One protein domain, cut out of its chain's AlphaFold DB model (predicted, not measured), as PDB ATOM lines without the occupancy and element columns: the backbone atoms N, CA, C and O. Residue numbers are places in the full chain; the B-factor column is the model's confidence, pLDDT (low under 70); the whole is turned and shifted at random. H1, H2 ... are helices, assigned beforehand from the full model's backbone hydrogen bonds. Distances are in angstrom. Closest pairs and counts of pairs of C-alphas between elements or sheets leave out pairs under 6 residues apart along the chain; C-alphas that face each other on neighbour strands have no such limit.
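AT A GLANCE: This is residues 250 to 292 of the 439 residues of an uncharacterized protein of Oxytricha trifallax (UniProt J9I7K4). What shape does the backbone make? It makes a flat, open V of two helices, with the longest helix, H3, as one arm and H2 as the other, while H1 folds back from the far end of H2 across part of the mouth. Residues 272 to 278 stick out at the corner of the V. What is it made of, and how large? The printed part has 43 residues with three named helices, H1, H2 and H3 in chain order, no named strand, and the class all helix. It is only just compact, close to loose, with a radius of gyration of the C-alphas of 11.0 A and spans of 32 by 20 by 9 A.

IN THESE COORDINATES: Where is the longest helix? H3 holds residues 276 to 292 and measures 24.6 A from first to last C-alpha, ending with C-alpha 292 at (16.770, 20.497, 15.959). Where are the others? H2 holds residues 264 to 273, 14.3 A long. H1 holds residues 254 to 262, 12.1 A long, and begins with C-alpha 254 at (24.097, 18.740, 32.182).

HOW THE PARTS SIT: What does H3 touch? H3 touches no helix, and it is apart from both H2 and H1. How do H1 and H2 stand? They touch and form a helical hairpin, a steep tilt of 43 degrees, opposite ways; their closest C-alphas, those of Ala 260 and Phe 267, are 5.2 A apart. What do the backbones show? In H1, H2 and H3 every O i to N i+4 pair is within hydrogen-bond range.

THE WHOLE: How far does it reach? The two C-alphas farthest apart, those of Gln 265 and Ala 292, are 32.4 A apart. Is it continuous? The printed part has no cut, and the links H1 to H2 and H2 to H3 are tight. Where is confidence low? The mean pLDDT of the printed part is 85.9, and residues 289 to 292 are under 70.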
ATOM      1  N   HIS A 250      27.192  12.591  26.608       86.88
ATOM      2  CA  HIS A 250      26.723  13.870  26.056       86.88
ATOM      3  C   HIS A 250      25.207  13.937  25.763       86.88
ATOM      4  O   HIS A 250      24.708  14.997  25.387       86.88
ATOM      5  N   VAL A 251      24.497  12.812  25.886       86.75
ATOM      6  CA  VAL A 251      23.034  12.671  25.745       86.75
ATOM      7  C   VAL A 251      22.337  12.919  27.092       86.75
ATOM      8  O   VAL A 251      21.156  13.250  27.132       86.75
ATOM      9  N   LEU A 252      23.066  12.792  28.205       89.50
ATOM     10  CA  LEU A 252      22.534  12.981  29.553       89.50
ATOM     11  C   LEU A 252      22.366  14.479  29.888       89.50
ATOM     12  O   LEU A 252      23.124  15.305  29.369       89.50
ATOM     13  N   PRO A 253      21.435  14.850  30.788       89.25
ATOM     14  CA  PRO A 253      21.311  16.213  31.309       89.25
ATOM     15  C   PRO A 253      22.627  16.772  31.871       89.25
ATOM     16  O   PRO A 253      23.413  16.032  32.462       89.25
ATOM     17  N   ASP A 254      22.839  18.089  31.771       92.06
ATOM     18  CA  ASP A 254      24.097  18.740  32.182       92.06
ATOM     19  C   ASP A 254      24.507  18.415  33.630       92.06
ATOM     20  O   ASP A 254      25.678  18.146  33.890       92.06
ATOM     21  N   TRP A 255      23.545  18.338  34.559       93.12
ATOM     22  CA  TRP A 255      23.805  17.966  35.956       93.12
ATOM     23  C   TRP A 255      24.337  16.531  36.100       93.12
ATOM     24  O   TRP A 255      25.186  16.277  36.951       93.12
ATOM     25  N   MET A 256      23.898  15.600  35.246       93.31
ATOM     26  CA  MET A 256      24.413  14.227  35.205       93.31
ATOM     27  C   MET A 256      25.790  14.166  34.547       93.31
ATOM     28  O   MET A 256      26.639  13.401  34.994       93.31
ATOM     29  N   GLN A 257      26.038  14.983  33.519       94.56
ATOM     30  CA  GLN A 257      27.364  15.096  32.902       94.56
ATOM     31  C   GLN A 257      28.395  15.696  33.862       94.56
ATOM     32  O   GLN A 257      29.557  15.290  33.850       94.56
ATOM     33  N   GLU A 258      27.988  16.675  34.668       93.31
ATOM     34  CA  GLU A 258      28.817  17.271  35.711       93.31
ATOM     35  C   GLU A 258      29.064  16.274  36.850       93.31
ATOM     36  O   GLU A 258      30.214  16.080  37.246       93.31
ATOM     37  N   LEU A 259      28.027  15.554  37.297       95.31
ATOM     38  CA  LEU A 259      28.162  14.495  38.297       95.31
ATOM     39  C   LEU A 259      29.093  13.373  37.807       95.31
ATOM     40  O   LEU A 259      30.022  13.014  38.517       95.31
ATOM     41  N   ALA A 260      28.951  12.901  36.563       94.44
ATOM     42  CA  ALA A 260      29.827  11.881  35.973       94.44
ATOM     43  C   ALA A 260      31.309  12.301  35.890       94.44
ATOM     44  O   ALA A 260      32.190  11.441  35.904       94.44
ATOM     45  N   LYS A 261      31.593  13.608  35.788       94.62
ATOM     46  CA  LYS A 261      32.959  14.161  35.762       94.62
ATOM     47  C   LYS A 261      33.530  14.383  37.163       94.62
ATOM     48  O   LYS A 261      34.718  14.146  37.365       94.62
ATOM     49  N   ASN A 262      32.705  14.855  38.098       96.19
ATOM     50  CA  ASN A 262      33.142  15.295  39.425       96.19
ATOM     51  C   ASN A 262      33.070  14.177  40.482       96.19
ATOM     52  O   ASN A 262      33.957  14.090  41.328       96.19
ATOM     53  N   ASP A 263      32.047  13.320  40.424       96.94
ATOM     54  CA  ASP A 263      31.849  12.166  41.308       96.94
ATOM     55  C   ASP A 263      31.220  10.978  40.537       96.94
ATOM     56  O   ASP A 263      29.994  10.806  40.499       96.94
ATOM     57  N   PRO A 264      32.056  10.114  39.927       91.25
ATOM     58  CA  PRO A 264      31.590   8.942  39.186       91.25
ATOM     59  C   PRO A 264      30.785   7.938  40.025       91.25
ATOM     60  O   PRO A 264      30.054   7.123  39.456       91.25
ATOM     61  N   GLN A 265      30.919   7.957  41.357       89.62
ATOM     62  CA  GLN A 265      30.217   7.023  42.232       89.62
ATOM     63  C   GLN A 265      28.815   7.536  42.565       89.62
ATOM     64  O   GLN A 265      27.852   6.789  42.379       89.62
ATOM     65  N   ALA A 266      28.675   8.821  42.903       93.88
ATOM     66  CA  ALA A 266      27.367   9.470  43.002       93.88
ATOM     67  C   ALA A 266      26.608   9.426  41.663       93.88
ATOM     68  O   ALA A 266      25.396   9.214  41.647       93.88
ATOM     69  N   PHE A 267      27.305   9.540  40.525       95.75
ATOM     70  CA  PHE A 267      26.704   9.336  39.204       95.75
ATOM     71  C   PHE A 267      26.155   7.914  39.013       95.75
ATOM     72  O   PHE A 267      25.047   7.747  38.502       95.75
ATOM     73  N   LYS A 268      26.892   6.884  39.446       92.38
ATOM     74  CA  LYS A 268      26.434   5.491  39.368       92.38
ATOM     75  C   LYS A 268      25.215   5.235  40.260       92.38
ATOM     76  O   LYS A 268      24.303   4.527  39.842       92.38
ATOM     77  N   GLU A 269      25.191   5.809  41.461       91.81
ATOM     78  CA  GLU A 269      24.046   5.728  42.376       91.81
ATOM     79  C   GLU A 269      22.824   6.472  41.813       91.81
ATOM     80  O   GLU A 269      21.725   5.920  41.819       91.81
ATOM     81  N   ALA A 270      23.020   7.655  41.221       91.56
ATOM     82  CA  ALA A 270      21.966   8.388  40.521       91.56
ATOM     83  C   ALA A 270      21.389   7.573  39.348       91.56
ATOM     84  O   ALA A 270      20.180   7.364  39.298       91.56
ATOM     85  N   MET A 271      22.236   7.037  38.460       90.19
ATOM     86  CA  MET A 271      21.813   6.171  37.347       90.19
ATOM     87  C   MET A 271      21.054   4.920  37.814       90.19
ATOM     88  O   MET A 271      20.100   4.523  37.160       90.19
ATOM     89  N   ALA A 272      21.439   4.317  38.942       90.44
ATOM     90  CA  ALA A 272      20.751   3.153  39.507       90.44
ATOM     91  C   ALA A 272      19.418   3.493  40.210       90.44
ATOM     92  O   ALA A 272      18.658   2.586  40.539       90.44
ATOM     93  N   SER A 273      19.151   4.779  40.464       92.56
ATOM     94  CA  SER A 273      17.914   5.276  41.088       92.56
ATOM     95  C   SER A 273      16.872   5.794  40.088       92.56
ATOM     96  O   SER A 273      15.735   6.056  40.476       92.56
ATOM     97  N   ILE A 274      17.256   5.949  38.818       90.62
ATOM     98  CA  ILE A 274      16.383   6.384  37.724       90.62
ATOM     99  C   ILE A 274      15.627   5.162  37.192       90.62
ATOM    100  O   ILE A 274      16.235   4.130  36.917       90.62
ATOM    101  N   ASP A 275      14.307   5.279  37.048       92.44
ATOM    102  CA  ASP A 275      13.486   4.241  36.421       92.44
ATOM    103  C   ASP A 275      13.610   4.249  34.882       92.44
ATOM    104  O   ASP A 275      14.024   5.234  34.262       92.44
ATOM    105  N   ASP A 276      13.251   3.127  34.252       84.50
ATOM    106  CA  ASP A 276      13.382   2.951  32.800       84.50
ATOM    107  C   ASP A 276      12.551   3.979  31.999       84.50
ATOM    108  O   ASP A 276      12.929   4.348  30.884       84.50
ATOM    109  N   GLU A 277      11.444   4.485  32.561       89.50
ATOM    110  CA  GLU A 277      10.584   5.489  31.919       89.50
ATOM    111  C   GLU A 277      11.243   6.875  31.899       89.50
ATOM    112  O   GLU A 277      11.260   7.541  30.859       89.50
ATOM    113  N   GLN A 278      11.846   7.300  33.012       85.06
ATOM    114  CA  GLN A 278      12.643   8.523  33.098       85.06
ATOM    115  C   GLN A 278      13.883   8.438  32.203       85.06
ATOM    116  O   GLN A 278      14.175   9.392  31.477       85.06
ATOM    117  N   LEU A 279      14.580   7.295  32.185       84.75
ATOM    118  CA  LEU A 279      15.729   7.089  31.301       84.75
ATOM    119  C   LEU A 279      15.322   7.204  29.822       84.75
ATOM    120  O   LEU A 279      15.953   7.949  29.066       84.75
ATOM    121  N   ALA A 280      14.228   6.550  29.419       83.81
ATOM    122  CA  ALA A 280      13.669   6.682  28.074       83.81
ATOM    123  C   ALA A 280      13.239   8.128  27.756       83.81
ATOM    124  O   ALA A 280      13.460   8.610  26.640       83.81
ATOM    125  N   MET A 281      12.686   8.853  28.734       84.88
ATOM    126  CA  MET A 281      12.320  10.261  28.575       84.88
ATOM    127  C   MET A 281      13.549  11.137  28.298       84.88
ATOM    128  O   MET A 281      13.520  11.913  27.339       84.88
ATOM    129  N   PHE A 282      14.643  10.978  29.052       82.88
ATOM    130  CA  PHE A 282      15.893  11.712  28.816       82.88
ATOM    131  C   PHE A 282      16.486  11.420  27.431       82.88
ATOM    132  O   PHE A 282      16.813  12.360  26.702       82.88
ATOM    133  N   LEU A 283      16.542  10.146  27.024       82.00
ATOM    134  CA  LEU A 283      17.002   9.749  25.686       82.00
ATOM    135  C   LEU A 283      16.151  10.400  24.581       82.00
ATOM    136  O   LEU A 283      16.689  11.003  23.651       82.00
ATOM    137  N   SER A 284      14.821  10.378  24.727       84.38
ATOM    138  CA  SER A 284      13.907  10.985  23.750       84.38
ATOM    139  C   SER A 284      14.045  12.513  23.653       84.38
ATOM    140  O   SER A 284      13.941  13.078  22.562       84.38
ATOM    141  N   GLN A 285      14.307  13.212  24.763       79.81
ATOM    142  CA  GLN A 285      14.552  14.659  24.745       79.81
ATOM    143  C   GLN A 285      15.878  14.989  24.052       79.81
ATOM    144  O   GLN A 285      15.947  15.940  23.267       79.81
ATOM    145  N   ALA A 286      16.914  14.185  24.294       73.81
ATOM    146  CA  ALA A 286      18.221  14.376  23.687       73.81
ATOM    147  C   ALA A 286      18.191  14.170  22.161       73.81
ATOM    148  O   ALA A 286      18.682  15.044  21.437       73.81
ATOM    149  N   ASP A 287      17.533  13.117  21.665       74.81
ATOM    150  CA  ASP A 287      17.328  12.882  20.224       74.81
ATOM    151  C   ASP A 287      16.611  14.062  19.544       74.81
ATOM    152  O   ASP A 287      17.061  14.575  18.513       74.81
ATOM    153  N   ASN A 288      15.538  14.569  20.163       74.62
ATOM    154  CA  ASN A 288      14.820  15.749  19.671       74.62
ATOM    155  C   ASN A 288      15.718  17.005  19.646       74.62
ATOM    156  O   ASN A 288      15.657  17.802  18.702       74.62
ATOM    157  N   SER A 289      16.599  17.171  20.639       63.97
ATOM    158  CA  SER A 289      17.527  18.309  20.719       63.97
ATOM    159  C   SER A 289      18.638  18.268  19.652       63.97
ATOM    160  O   SER A 289      18.991  19.312  19.085       63.97
ATOM    161  N   MET A 290      19.154  17.078  19.313       58.62
ATOM    162  CA  MET A 290      20.148  16.910  18.243       58.62
ATOM    163  C   MET A 290      19.521  17.049  16.852       58.62
ATOM    164  O   MET A 290      20.120  17.671  15.965       58.62
ATOM    165  N   GLY A 291      18.291  16.555  16.671       54.38
ATOM    166  CA  GLY A 291      17.519  16.760  15.444       54.38
ATOM    167  C   GLY A 291      17.332  18.246  15.118       54.38
ATOM    168  O   GLY A 291      17.592  18.672  13.989       54.38
ATOM    169  N   ALA A 292      16.976  19.057  16.120       53.31
ATOM    170  CA  ALA A 292      16.770  20.497  15.959       53.31
ATOM    171  C   ALA A 292      18.060  21.272  15.612       53.31
ATOM    172  O   ALA A 292      18.051  22.118  14.715       53.31
TER     173      ALA A 292